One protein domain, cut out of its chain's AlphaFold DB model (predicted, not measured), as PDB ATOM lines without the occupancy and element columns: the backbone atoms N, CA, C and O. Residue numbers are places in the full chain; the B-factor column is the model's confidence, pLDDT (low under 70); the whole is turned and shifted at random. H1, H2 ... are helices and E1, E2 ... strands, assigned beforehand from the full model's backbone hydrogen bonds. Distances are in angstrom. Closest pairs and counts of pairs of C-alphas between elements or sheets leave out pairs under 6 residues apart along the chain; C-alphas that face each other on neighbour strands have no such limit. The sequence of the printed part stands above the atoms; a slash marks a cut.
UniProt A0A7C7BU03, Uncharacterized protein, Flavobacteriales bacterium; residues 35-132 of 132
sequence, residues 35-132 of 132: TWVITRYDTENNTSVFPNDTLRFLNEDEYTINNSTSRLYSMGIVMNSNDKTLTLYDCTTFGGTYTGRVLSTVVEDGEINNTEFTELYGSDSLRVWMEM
ATOM      1  N   THR A  35       5.590  17.868  45.160       98.44
ATOM      2  CA  THR A  35       6.857  18.586  44.980       98.44
ATOM      3  C   THR A  35       6.647  19.628  43.898       98.44
ATOM      4  O   THR A  35       5.972  19.348  42.922       98.44
ATOM      5  N   TRP A  36       7.183  20.819  44.106       98.44
ATOM      6  CA  TRP A  36       7.029  21.974  43.236       98.44
ATOM      7  C   TRP A  36       8.375  22.662  43.079       98.44
ATOM      8  O   TRP A  36       9.208  22.618  43.981       98.44
ATOM      9  N   VAL A  37       8.583  23.345  41.969       98.69
ATOM     10  CA  VAL A  37       9.762  24.156  41.687       98.69
ATOM     11  C   VAL A  37       9.304  25.590  41.493       98.69
ATOM     12  O   VAL A  37       8.499  25.854  40.608       98.69
ATOM     13  N   ILE A  38       9.826  26.531  42.283       98.62
ATOM     14  CA  ILE A  38       9.683  27.964  41.997       98.62
ATOM     15  C   ILE A  38      10.600  28.270  40.820       98.62
ATOM     16  O   ILE A  38      11.812  28.438  40.978       98.62
ATOM     17  N   THR A  39      10.023  28.326  39.626       98.62
ATOM     18  CA  THR A  39      10.770  28.574  38.391       98.62
ATOM     19  C   THR A  39      11.088  30.056  38.232       98.62
ATOM     20  O   THR A  39      12.168  30.415  37.754       98.62
ATOM     21  N   ARG A  40      10.181  30.929  38.687       98.50
ATOM     22  CA  ARG A  40      10.343  32.382  38.624       98.50
ATOM     23  C   ARG A  40       9.511  33.095  39.682       98.50
ATOM     24  O   ARG A  40       8.401  32.677  40.004       98.50
ATOM     25  N   TYR A  41      10.002  34.239  40.138       98.56
ATOM     26  CA  TYR A  41       9.139  35.283  40.673       98.56
ATOM     27  C   TYR A  41       9.591  36.665  40.195       98.56
ATOM     28  O   TYR A  41      10.779  36.893  39.973       98.56
ATOM     29  N   ASP A  42       8.644  37.580  40.031       98.31
ATOM     30  CA  ASP A  42       8.914  38.991  39.774       98.31
ATOM     31  C   ASP A  42       8.603  39.799  41.031       98.31
ATOM     32  O   ASP A  42       7.560  39.593  41.654       98.31
ATOM     33  N   THR A  43       9.494  40.719  41.394       95.88
ATOM     34  CA  THR A  43       9.256  41.677  42.483       95.88
ATOM     35  C   THR A  43       8.335  42.813  42.042       95.88
ATOM     36  O   THR A  43       8.148  43.031  40.843       95.88
ATOM     37  N   GLU A  44       7.823  43.605  42.989       89.75
ATOM     38  CA  GLU A  44       6.983  44.785  42.708       89.75
ATOM     39  C   GLU A  44       7.621  45.760  41.690       89.75
ATOM     40  O   GLU A  44       6.936  46.395  40.888       89.75
ATOM     41  N   ASN A  45       8.957  45.822  41.640       89.75
ATOM     42  CA  ASN A  45       9.706  46.656  40.694       89.75
ATOM     43  C   ASN A  45       9.942  45.994  39.317       89.75
ATOM     44  O   ASN A  45      10.761  46.481  38.539       89.75
ATOM     45  N   ASN A  46       9.234  44.905  39.000       86.75
ATOM     46  CA  ASN A  46       9.365  44.102  37.775       86.75
ATOM     47  C   ASN A  46      10.766  43.502  37.556       86.75
ATOM     48  O   ASN A  46      11.192  43.291  36.418       86.75
ATOM     49  N   THR A  47      11.496  43.210  38.635       96.50
ATOM     50  CA  THR A  47      12.746  42.447  38.545       96.50
ATOM     51  C   THR A  47      12.428  40.961  38.594       96.50
ATOM     52  O   THR A  47      11.931  40.479  39.609       96.50
ATOM     53  N   SER A  48      12.763  40.235  37.528       98.19
ATOM     54  CA  SER A  48      12.617  38.779  37.474       98.19
ATOM     55  C   SER A  48      13.768  38.055  38.163       98.19
ATOM     56  O   SER A  48      14.942  38.334  37.904       98.19
ATOM     57  N   VAL A  49      13.425  37.070  38.986       98.44
ATOM     58  CA  VAL A  49      14.351  36.158  39.661       98.44
ATOM     59  C   VAL A  49      13.988  34.722  39.290       98.44
ATOM     60  O   VAL A  49      12.815  34.364  39.280       98.44
ATOM     61  N   PHE A  50      14.997  33.896  39.000       98.44
ATOM     62  CA  PHE A  50      14.843  32.504  38.551       98.44
ATOM     63  C   PHE A  50      15.560  31.549  39.515       98.44
ATOM     64  O   PHE A  50      16.675  31.106  39.222       98.44
ATOM     65  N   PRO A  51      14.985  31.280  40.700       98.06
ATOM     66  CA  PRO A  51      15.698  30.554  41.746       98.06
ATOM     67  C   PRO A  51      15.843  29.059  41.427       98.06
ATOM     68  O   PRO A  51      16.884  28.481  41.720       98.06
ATOM     69  N   ASN A  52      14.845  28.449  40.772       98.19
ATOM     70  CA  ASN A  52      14.738  26.994  40.592       98.19
ATOM     71  C   ASN A  52      14.762  26.229  41.931       98.19
ATOM     72  O   ASN A  52      15.284  25.118  42.024       98.19
ATOM     73  N   ASP A  53      14.194  26.839  42.973       98.56
ATOM     74  CA  ASP A  53      14.118  26.255  44.308       98.56
ATOM     75  C   ASP A  53      12.980  25.235  44.384       98.56
ATOM     76  O   ASP A  53      11.863  25.498  43.945       98.56
ATOM     77  N   THR A  54      13.246  24.076  44.983       98.56
ATOM     78  CA  THR A  54      12.256  23.006  45.145       98.56
ATOM     79  C   THR A  54      11.509  23.146  46.468       98.56
ATOM     80  O   THR A  54      12.126  23.052  47.528       98.56
ATOM     81  N   LEU A  55      10.185  23.282  46.429       98.25
ATOM     82  CA  LEU A  55       9.295  23.105  47.573       98.25
ATOM     83  C   LEU A  55       8.803  21.664  47.621       98.25
ATOM     84  O   LEU A  55       8.199  21.169  46.677       98.25
ATOM     85  N   ARG A  56       8.996  20.994  48.754       98.56
ATOM     86  CA  ARG A  56       8.365  19.698  49.023       98.56
ATOM     87  C   ARG A  56       7.383  19.844  50.169       98.56
ATOM     88  O   ARG A  56       7.820  20.083  51.292       98.56
ATOM     89  N   PHE A  57       6.098  19.668  49.890       98.06
ATOM     90  CA  PHE A  57       5.036  19.643  50.892       98.06
ATOM     91  C   PHE A  57       4.995  18.254  51.537       98.06
ATOM     92  O   PHE A  57       4.683  17.256  50.887       98.06
ATOM     93  N   LEU A  58       5.386  18.172  52.807       97.56
ATOM     94  CA  LEU A  58       5.634  16.911  53.508       97.56
ATOM     95  C   LEU A  58       4.350  16.283  54.054       97.56
ATOM     96  O   LEU A  58       4.182  15.067  54.023       97.56
ATOM     97  N   ASN A  59       3.472  17.109  54.613       96.19
ATOM     98  CA  ASN A  59       2.249  16.683  55.282       96.19
ATOM     99  C   ASN A  59       1.169  17.771  55.127       96.19
ATOM    100  O   ASN A  59       1.056  18.336  54.050       96.19
ATOM    101  N   GLU A  60       0.318  17.986  56.130       95.44
ATOM    102  CA  GLU A  60      -0.831  18.900  56.045       95.44
ATOM    103  C   GLU A  60      -0.480  20.360  56.329       95.44
ATOM    104  O   GLU A  60      -1.263  21.243  55.976       95.44
ATOM    105  N   ASP A  61       0.661  20.614  56.958       96.81
ATOM    106  CA  ASP A  61       1.070  21.938  57.409       96.81
ATOM    107  C   ASP A  61       2.577  22.178  57.303       96.81
ATOM    108  O   ASP A  61       3.017  23.282  57.594       96.81
ATOM    109  N   GLU A  62       3.374  21.219  56.830       98.25
ATOM    110  CA  GLU A  62       4.819  21.369  56.667       98.25
ATOM    111  C   GLU A  62       5.305  21.256  55.219       98.25
ATOM    112  O   GLU A  62       4.869  20.403  54.440       98.25
ATOM    113  N   TYR A  63       6.303  22.071  54.886       98.50
ATOM    114  CA  TYR A  63       7.059  22.009  53.643       98.50
ATOM    115  C   TYR A  63       8.557  22.243  53.881       98.50
ATOM    116  O   TYR A  63       8.975  22.759  54.916       98.50
ATOM    117  N   THR A  64       9.389  21.880  52.908       98.62
ATOM    118  CA  THR A  64      10.830  22.197  52.896       98.62
ATOM    119  C   THR A  64      11.211  22.871  51.593       98.62
ATOM    120  O   THR A  64      10.723  22.451  50.547       98.62
ATOM    121  N   ILE A  65      12.144  23.821  51.642       98.44
ATOM    122  CA  ILE A  65      12.785  24.394  50.449       98.44
ATOM    123  C   ILE A  65      14.150  23.730  50.262       98.44
ATOM    124  O   ILE A  65      14.939  23.717  51.203       98.44
ATOM    125  N   ASN A  66      14.445  23.171  49.089       97.81
ATOM    126  CA  ASN A  66      15.733  22.542  48.751       97.81
ATOM    127  C   ASN A  66      16.219  21.507  49.782       97.81
ATOM    128  O   ASN A  66      17.409  21.426  50.083       97.81
ATOM    129  N   ASN A  67      15.300  20.718  50.350       95.25
ATOM    130  CA  ASN A  67      15.585  19.760  51.432       95.25
ATOM    131  C   ASN A  67      16.194  20.386  52.704       95.25
ATOM    132  O   ASN A  67      16.861  19.691  53.471       95.25
ATOM    133  N   SER A  68      15.986  21.683  52.924       96.12
ATOM    134  CA  SER A  68      16.392  22.373  54.150       96.12
ATOM    135  C   SER A  68      15.426  22.087  55.310       96.12
ATOM    136  O   SER A  68      14.654  21.127  55.285       96.12
ATOM    137  N   THR A  69      15.500  22.907  56.358       97.25
ATOM    138  CA  THR A  69      14.640  22.832  57.540       97.25
ATOM    139  C   THR A  69      13.154  22.869  57.172       97.25
ATOM    140  O   THR A  69      12.749  23.604  56.268       97.25
ATOM    141  N   SER A  70      12.350  22.091  57.904       97.94
ATOM    142  CA  SER A  70      10.886  22.115  57.818       97.94
ATOM    143  C   SER A  70      10.333  23.489  58.200       97.94
ATOM    144  O   SER A  70      10.827  24.136  59.128       97.94
ATOM    145  N   ARG A  71       9.315  23.930  57.470       98.19
ATOM    146  CA  ARG A  71       8.625  25.214  57.610       98.19
ATOM    147  C   ARG A  71       7.130  24.981  57.523       98.19
ATOM    148  O   ARG A  71       6.700  24.015  56.901       98.19
ATOM    149  N   LEU A  72       6.344  25.882  58.097       98.31
ATOM    150  CA  LEU A  72       4.894  25.750  58.068       98.31
ATOM    151  C   LEU A  72       4.301  26.285  56.760       98.31
ATOM    152  O   LEU A  72       4.774  27.280  56.218       98.31
ATOM    153  N   TYR A  73       3.190  25.723  56.311       98.31
ATOM    154  CA  TYR A  73       2.310  26.323  55.312       98.31
ATOM    155  C   TYR A  73       0.846  26.155  55.724       98.31
ATOM    156  O   TYR A  73       0.523  25.378  56.620       98.31
ATOM    157  N   SER A  74      -0.059  26.896  55.091       96.62
ATOM    158  CA  SER A  74      -1.497  26.692  55.274       96.62
ATOM    159  C   SER A  74      -2.269  26.828  53.968       96.62
ATOM    160  O   SER A  74      -1.880  27.573  53.067       96.62
ATOM    161  N   MET A  75      -3.374  26.083  53.886       94.94
ATOM    162  CA  MET A  75      -4.358  26.149  52.810       94.94
ATOM    163  C   MET A  75      -5.711  26.552  53.397       94.94
ATOM    164  O   MET A  75      -6.296  25.827  54.201       94.94
ATOM    165  N   GLY A  76      -6.197  27.729  53.014       91.94
ATOM    166  CA  GLY A  76      -7.481  28.282  53.440       91.94
ATOM    167  C   GLY A  76      -8.545  28.186  52.351       91.94
ATOM    168  O   GLY A  76      -8.241  28.245  51.163       91.94
ATOM    169  N   ILE A  77      -9.810  28.077  52.752       90.75
ATOM    170  CA  ILE A  77     -10.954  28.155  51.833       90.75
ATOM    171  C   ILE A  77     -11.277  29.626  51.563       90.75
ATOM    172  O   ILE A  77     -11.392  30.416  52.502       90.75
ATOM    173  N   VAL A  78     -11.500  29.986  50.297       91.44
ATOM    174  CA  VAL A  78     -12.110  31.268  49.939       91.44
ATOM    175  C   VAL A  78     -13.619  31.073  49.781       91.44
ATOM    176  O   VAL A  78     -14.080  30.337  48.914       91.44
ATOM    177  N   MET A  79     -14.415  31.723  50.634       88.25
ATOM    178  CA  MET A  79     -15.877  31.576  50.615       88.25
ATOM    179  C   MET A  79     -16.471  32.000  49.266       88.25
ATOM    180  O   MET A  79     -16.153  33.072  48.752       88.25
ATOM    181  N   ASN A  80     -17.392  31.187  48.739       89.44
ATOM    182  CA  ASN A  80     -18.066  31.407  47.452       89.44
ATOM    183  C   ASN A  80     -17.107  31.480  46.245       89.44
ATOM    184  O   ASN A  80     -17.397  32.164  45.264       89.44
ATOM    185  N   SER A  81     -15.963  30.801  46.318       90.00
ATOM    186  CA  SER A  81     -14.967  30.738  45.253       90.00
ATOM    187  C   SER A  81     -14.368  29.331  45.185       90.00
ATOM    188  O   SER A  81     -14.336  28.619  46.186       90.00
ATOM    189  N   ASN A  82     -13.886  28.945  44.003       88.69
ATOM    190  CA  ASN A  82     -13.091  27.728  43.827       88.69
ATOM    191  C   ASN A  82     -11.612  27.957  44.175       88.69
ATOM    192  O   ASN A  82     -10.785  27.073  43.980       88.69
ATOM    193  N   ASP A  83     -11.268  29.138  44.678       93.31
ATOM    194  CA  ASP A  83      -9.908  29.455  45.066       93.31
ATOM    195  C   ASP A  83      -9.612  28.950  46.481       93.31
ATOM    196  O   ASP A  83     -10.470  28.877  47.370       93.31
ATOM    197  N   LYS A  84      -8.336  28.674  46.703       94.62
ATOM    198  CA  LYS A  84      -7.729  28.459  48.006       94.62
ATOM    199  C   LYS A  84      -6.727  29.568  48.277       94.62
ATOM    200  O   LYS A  84      -6.066  30.061  47.368       94.62
ATOM    201  N   THR A  85      -6.586  29.935  49.539       96.12
ATOM    202  CA  THR A  85      -5.481  30.784  49.981       96.12
ATOM    203  C   THR A  85      -4.314  29.888  50.369       96.12
ATOM    204  O   THR A  85      -4.447  29.125  51.321       96.12
ATOM    205  N   LEU A  86      -3.185  29.985  49.673       97.56
ATOM    206  CA  LEU A  86      -1.931  29.332  50.043       97.56
ATOM    207  C   LEU A  86      -1.049  30.331  50.788       97.56
ATOM    208  O   LEU A  86      -0.651  31.336  50.208       97.56
ATOM    209  N   THR A  87      -0.714  30.044  52.047       98.31
ATOM    210  CA  THR A  87       0.297  30.801  52.802       98.31
ATOM    211  C   THR A  87       1.545  29.953  53.002       98.31
ATOM    212  O   THR A  87       1.464  28.857  53.551       98.31
ATOM    213  N   LEU A  88       2.703  30.475  52.602       98.50
ATOM    214  CA  LEU A  88       4.016  29.886  52.858       98.50
ATOM    215  C   LEU A  88       4.687  30.669  53.991       98.50
ATOM    216  O   LEU A  88       5.067  31.827  53.795       98.50
ATOM    217  N   TYR A  89       4.821  30.064  55.174       98.44
ATOM    218  CA  TYR A  89       5.467  30.722  56.309       98.44
ATOM    219  C   TYR A  89       6.991  30.660  56.167       98.44
ATOM    220  O   TYR A  89       7.562  29.600  55.891       98.44
ATOM    221  N   ASP A  90       7.634  31.817  56.355       97.38
ATOM    222  CA  ASP A  90       9.091  32.009  56.287       97.38
ATOM    223  C   ASP A  90       9.726  31.369  55.031       97.38
ATOM    224  O   ASP A  90      10.663  30.576  55.108       97.38
ATOM    225  N   CYS A  91       9.166  31.655  53.852       97.88
ATOM    226  CA  CYS A  91       9.682  31.183  52.571       97.88
ATOM    227  C   CYS A  91      11.004  31.887  52.251       97.88
ATOM    228  O   CYS A  91      11.021  33.041  51.821       97.88
ATOM    229  N   THR A  92      12.127  31.190  52.426       97.44
ATOM    230  CA  THR A  92      13.465  31.770  52.212       97.44
ATOM    231  C   THR A  92      13.733  32.188  50.775       97.44
ATOM    232  O   THR A  92      14.531  33.095  50.568       97.44
ATOM    233  N   THR A  93      13.068  31.572  49.795       97.81
ATOM    234  CA  THR A  93      13.160  31.978  48.384       97.81
ATOM    235  C   THR A  93      12.594  33.382  48.170       97.81
ATOM    236  O   THR A  93      13.155  34.158  47.405       97.81
ATOM    237  N   PHE A  94      11.514  33.731  48.875       97.19
ATOM    238  CA  PHE A  94      10.875  35.051  48.801       97.19
ATOM    239  C   PHE A  94      11.367  36.022  49.880       97.19
ATOM    240  O   PHE A  94      11.107  37.216  49.803       97.19
ATOM    241  N   GLY A  95      12.072  35.518  50.896       96.25
ATOM    242  CA  GLY A  95      12.576  36.312  52.013       96.25
ATOM    243  C   GLY A  95      11.519  36.689  53.057       96.25
ATOM    244  O   GLY A  95      11.729  37.656  53.780       96.25
ATOM    245  N   GLY A  96      10.401  35.958  53.159       97.00
ATOM    246  CA  GLY A  96       9.327  36.308  54.097       97.00
ATOM    247  C   GLY A  96       8.144  35.342  54.115       97.00
ATOM    248  O   GLY A  96       8.195  34.246  53.560       97.00
ATOM    249  N   THR A  97       7.054  35.746  54.772       98.56
ATOM    250  CA  THR A  97       5.785  34.996  54.772       98.56
ATOM    251  C   THR A  97       4.854  35.573  53.722       98.56
ATOM    252  O   THR A  97       4.466  36.735  53.824       98.56
ATOM    253  N   TYR A  98       4.465  34.751  52.755       98.56
ATOM    254  CA  TYR A  98       3.700  35.189  51.591       98.56
ATOM    255  C   TYR A  98       2.417  34.390  51.440       98.56
ATOM    256  O   TYR A  98       2.400  33.179  51.664       98.56
ATOM    257  N   THR A  99       1.350  35.074  51.035       98.38
ATOM    258  CA  THR A  99       0.035  34.482  50.800       98.38
ATOM    259  C   THR A  99      -0.460  34.789  49.393       98.38
ATOM    260  O   THR A  99      -0.425  35.938  48.966       98.38
ATOM    261  N   GLY A 100      -0.953  33.777  48.687       97.62
ATOM    262  CA  GLY A 100      -1.506  33.900  47.338       97.62
ATOM    263  C   GLY A 100      -2.829  33.157  47.205       97.62
ATOM    264  O   GLY A 100      -3.120  32.236  47.969       97.62
ATOM    265  N   ARG A 101      -3.653  33.560  46.235       96.81
ATOM    266  CA  ARG A 101      -4.866  32.819  45.860       96.81
ATOM    267  C   ARG A 101      -4.541  31.891  44.698       96.81
ATOM    268  O   ARG A 101      -4.133  32.361  43.644       96.81
ATOM    269  N   VAL A 102      -4.739  30.596  44.901       96.38
ATOM    270  CA  VAL A 102      -4.519  29.540  43.905       96.38
ATOM    271  C   VAL A 102      -5.833  28.820  43.624       96.38
ATOM    272  O   VAL A 102      -6.729  28.823  44.466       96.38
ATOM    273  N   LEU A 103      -5.972  28.199  42.457       93.31
ATOM    274  CA  LEU A 103      -7.159  27.400  42.148       93.31
ATOM    275  C   LEU A 103      -7.197  26.135  43.013       93.31
ATOM    276  O   LEU A 103      -6.158  25.573  43.360       93.31
ATOM    277  N   SER A 104      -8.389  25.629  43.327       91.25
ATOM    278  CA  SER A 104      -8.522  24.321  43.981       91.25
ATOM    279  C   SER A 104      -7.989  23.169  43.126       91.25
ATOM    280  O   SER A 104      -7.710  22.114  43.680       91.25
ATOM    281  N   THR A 105      -7.862  23.377  41.812       93.06
ATOM    282  CA  THR A 105      -7.337  22.417  40.829       93.06
ATOM    283  C   THR A 105      -5.825  22.502  40.635       93.06
ATOM    284  O   THR A 105      -5.282  21.850  39.753       93.06
ATOM    285  N   VAL A 106      -5.122  23.323  41.429       93.81
ATOM    286  CA  VAL A 106      -3.701  23.635  41.207       93.81
ATOM    287  C   VAL A 106      -2.826  22.380  41.106       93.81
ATOM    288  O   VAL A 106      -1.884  22.349  40.327       93.81
ATOM    289  N   VAL A 107      -3.159  21.314  41.836       92.62
ATOM    290  CA  VAL A 107      -2.411  20.048  41.792       92.62
ATOM    291  C   VAL A 107      -2.684  19.275  40.505       92.62
ATOM    292  O   VAL A 107      -1.754  18.716  39.934       92.62
ATOM    293  N   GLU A 108      -3.928  19.235  40.033       93.56
ATOM    294  CA  GLU A 108      -4.265  18.629  38.744       93.56
ATOM    295  C   GLU A 108      -3.659  19.403  37.570       93.56
ATOM    296  O   GLU A 108      -3.202  18.789  36.606       93.56
ATOM    297  N   ASP A 109      -3.640  20.732  37.671       93.81
ATOM    298  CA  ASP A 109      -3.076  21.621  36.656       93.81
ATOM    299  C   ASP A 109      -1.538  21.545  36.640       93.81
ATOM    300  O   ASP A 109      -0.915  21.717  35.594       93.81
ATOM    301  N   GLY A 110      -0.918  21.241  37.787       95.50
ATOM    302  CA  GLY A 110       0.532  21.093  37.925       95.50
ATOM    303  C   GLY A 110       1.311  22.402  37.784       95.50
ATOM    304  O   GLY A 110       2.537  22.374  37.678       95.50
ATOM    305  N   GLU A 111       0.619  23.543  37.789       96.88
ATOM    306  CA  GLU A 111       1.218  24.862  37.623       96.88
ATOM    307  C   GLU A 111       0.571  25.925  38.522       96.88
ATOM    308  O   GLU A 111      -0.638  25.964  38.748       96.88
ATOM    309  N   ILE A 112       1.402  26.848  38.998       97.56
ATOM    310  CA  ILE A 112       0.997  28.168  39.476       97.56
ATOM    311  C   ILE A 112       1.611  29.149  38.488       97.56
ATOM    312  O   ILE A 112       2.827  29.183  38.343       97.56
ATOM    313  N   ASN A 113       0.797  29.942  37.797       96.94
ATOM    314  CA  ASN A 113       1.270  30.790  36.704       96.94
ATOM    315  C   ASN A 113       0.868  32.249  36.937       96.94
ATOM    316  O   ASN A 113      -0.315  32.555  37.089       96.94
ATOM    317  N   ASN A 114       1.856  33.149  36.984       96.75
ATOM    318  CA  ASN A 114       1.667  34.593  37.154       96.75
ATOM    319  C   ASN A 114       0.740  34.964  38.334       96.75
ATOM    320  O   ASN A 114      -0.073  35.897  38.269       96.75
ATOM    321  N   THR A 115       0.833  34.201  39.422       97.75
ATOM    322  CA  THR A 115      -0.056  34.355  40.576       97.75
ATOM    323  C   THR A 115       0.525  35.368  41.546       97.75
ATOM    324  O   THR A 115       1.716  35.334  41.844       97.75
ATOM    325  N   GLU A 116      -0.302  36.292  42.026       97.88
ATOM    326  CA  GLU A 116       0.128  37.270  43.023       97.88
ATOM    327  C   GLU A 116       0.214  36.636  44.408       97.88
ATOM    328  O   GLU A 116      -0.735  36.003  44.877       97.88
ATOM    329  N   PHE A 117       1.350  36.850  45.058       98.50
ATOM    330  CA  PHE A 117       1.577  36.545  46.457       98.50
ATOM    331  C   PHE A 117       1.915  37.844  47.182       98.50
ATOM    332  O   PHE A 117       2.852  38.538  46.802       98.50
ATOM    333  N   THR A 118       1.177  38.164  48.236       98.19
ATOM    334  CA  THR A 118       1.402  39.356  49.062       98.19
ATOM    335  C   THR A 118       2.080  38.969  50.364       98.19
ATOM    336  O   THR A 118       1.734  37.946  50.963       98.19
ATOM    337  N   GLU A 119       3.009  39.791  50.833       97.75
ATOM    338  CA  GLU A 119       3.636  39.592  52.132       97.75
ATOM    339  C   GLU A 119       2.613  39.786  53.263       97.75
ATOM    340  O   GLU A 119       1.862  40.758  53.289       97.75
ATOM    341  N   LEU A 120       2.573  38.859  54.224       96.31
ATOM    342  CA  LEU A 120       1.566  38.874  55.290       96.31
ATOM    343  C   LEU A 120       1.802  39.979  56.337       96.31
ATOM    344  O   LEU A 120       0.849  40.467  56.944       96.31
ATOM    345  N   TYR A 121       3.063  40.345  56.579       94.00
ATOM    346  CA  TYR A 121       3.464  41.280  57.642       94.00
ATOM    347  C   TYR A 121       4.072  42.587  57.117       94.00
ATOM    348  O   TYR A 121       4.544  43.402  57.911       94.00
ATOM    349  N   GLY A 122       4.055  42.787  55.802       93.12
ATOM    350  CA  GLY A 122       4.619  43.955  55.141       93.12
ATOM    351  C   GLY A 122       3.711  44.469  54.032       93.12
ATOM    352  O   GLY A 122       2.489  44.339  54.105       93.12
ATOM    353  N   SER A 123       4.315  45.107  53.035       93.12
ATOM    354  CA  SER A 123       3.609  45.682  51.885       93.12
ATOM    355  C   SER A 123       4.137  45.180  50.543       93.12
ATOM    356  O   SER A 123       3.731  45.718  49.519       93.12
ATOM    357  N   ASP A 124       5.047  44.202  50.543       95.75
ATOM    358  CA  ASP A 124       5.614  43.646  49.315       95.75
ATOM    359  C   ASP A 124       4.617  42.706  48.616       95.75
ATOM    360  O   ASP A 124       3.733  42.097  49.237       95.75
ATOM    361  N   SER A 125       4.771  42.573  47.303       97.19
ATOM    362  CA  SER A 125       4.031  41.621  46.485       97.19
ATOM    363  C   SER A 125       4.902  41.064  45.366       97.19
ATOM    364  O   SER A 125       5.713  41.764  44.759       97.19
ATOM    365  N   LEU A 126       4.707  39.778  45.084       98.12
ATOM    366  CA  LEU A 126       5.434  39.031  44.073       98.12
ATOM    367  C   LEU A 126       4.457  38.430  43.067       98.12
ATOM    368  O   LEU A 126       3.386  37.947  43.439       98.12
ATOM    369  N   ARG A 127       4.852  38.379  41.794       98.12
ATOM    370  CA  ARG A 127       4.209  37.503  40.802       98.12
ATOM    371  C   ARG A 127       5.006  36.219  40.711       98.12
ATOM    372  O   ARG A 127       6.208  36.276  40.499       98.12
ATOM    373  N   VAL A 128       4.358  35.078  40.904       98.50
ATOM    374  CA  VAL A 128       5.030  33.796  41.130       98.50
ATOM    375  C   VAL A 128       4.646  32.778  40.062       98.50
ATOM    376  O   VAL A 128       3.478  32.677  39.673       98.50
ATOM    377  N   TRP A 129       5.651  32.012  39.636       98.38
ATOM    378  CA  TRP A 129       5.530  30.837  38.786       98.38
ATOM    379  C   TRP A 129       6.096  29.610  39.496       98.38
ATOM    380  O   TRP A 129       7.225  29.643  40.000       98.38
ATOM    381  N   MET A 130       5.311  28.536  39.533       98.38
ATOM    382  CA  MET A 130       5.732  27.239  40.046       98.38
ATOM    383  C   MET A 130       5.240  26.108  39.149       98.38
ATOM    384  O   MET A 130       4.153  26.202  38.586       98.38
ATOM    385  N   GLU A 131       6.015  25.035  39.074       97.88
ATOM    386  CA  GLU A 131       5.710  23.833  38.288       97.88
ATOM    387  C   GLU A 131       5.986  22.587  39.136       97.88
ATOM    388  O   GLU A 131       6.894  22.613  39.967       97.88
ATOM    389  N   MET A 132       5.208  21.519  38.957       94.69
ATOM    390  CA  MET A 132       5.387  20.238  39.660       94.69
ATOM    391  C   MET A 132       6.299  19.255  38.919       94.69
ATOM    392  O   MET A 132       6.181  19.140  37.679       94.69
TER     393      MET A 132
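What this domain is: This is residues 35 to 132 of the 132 residues of an uncharacterized protein of Flavobacteriales bacterium (UniProt A0A7C7BU03). The domain is a closed barrel of eight strands, E1 to E8, which follow one another round the ring in chain order until E8 comes back beside E1. One short helix, H1, sits outside the barrel, between E6 and E7 along the chain. The printed part has 98 residues, with the order E1 E2 E3 E4 E5 E6 H1 E7 E8, and each neighbour pair of the ring is antiparallel. The class is mostly strand, and the whole is compact and rounded, with a radius of gyration of the C-alphas of 12.5 A and spans of 33 by 28 by 26 A.

How they stand to each other: E1, residues 35 to 43, bends by 51 degrees at residue 39 and forms a hairpin with E2, residues 53 to 57, where N 36 and O 55 are 2.8 A apart. E3, residues 62 to 65, forms a hairpin with E2, with N 56 and O 64 at 2.9 A. E4, residues 70 to 77, forms a hairpin with E3, with N 63 and O 71 at 2.8 A. Its pairing is staggered: residues 70 to 72 pair with E3, and residues 73 to 77 with E5, residues 83 to 91, where N 76 and O 85 are 2.8 A apart. E6, residues 96 to 103, forms a hairpin with E5, with N 86 and O 100 at 2.8 A. E1 to E6 are a meander, each strand the antiparallel neighbour of the one before. H1, residues 106 to 109, is on the barrel and outside it, at a height over the sheet of 6.4 A, over none of the strands. It is too short for an O i to N i+4 pair, and its one O i to N i+3 pair is not within hydrogen-bond range. E7, residues 111 to 119, bends by 76 degrees at residue 114 and is the neighbour of E6, with N 118 and O 99 at 2.8 A. E8, residues 125 to 131, forms a hairpin with E7, with N 117 and O 126 at 2.8 A. E8 and E1 close the ring, with N 37 and O 131 at 2.7 A.

Where its parts are: E1 begins at C-alpha 35 (6.857, 18.586, 44.980) and is 23.3 A long. E4 is 23.4 A long, E6 22.2 A, E5 21.0 A and E7 20.8 A. E8 is 19.7 A long and ends at C-alpha 131 (5.710, 23.833, 38.288).

The domain as a whole: The C-alphas farthest apart, of Ser 68 and Asn 80, are 36.2 A apart. The printed part has no cut and no long link. Its mean pLDDT is 96.3, and no printed residue is under 70.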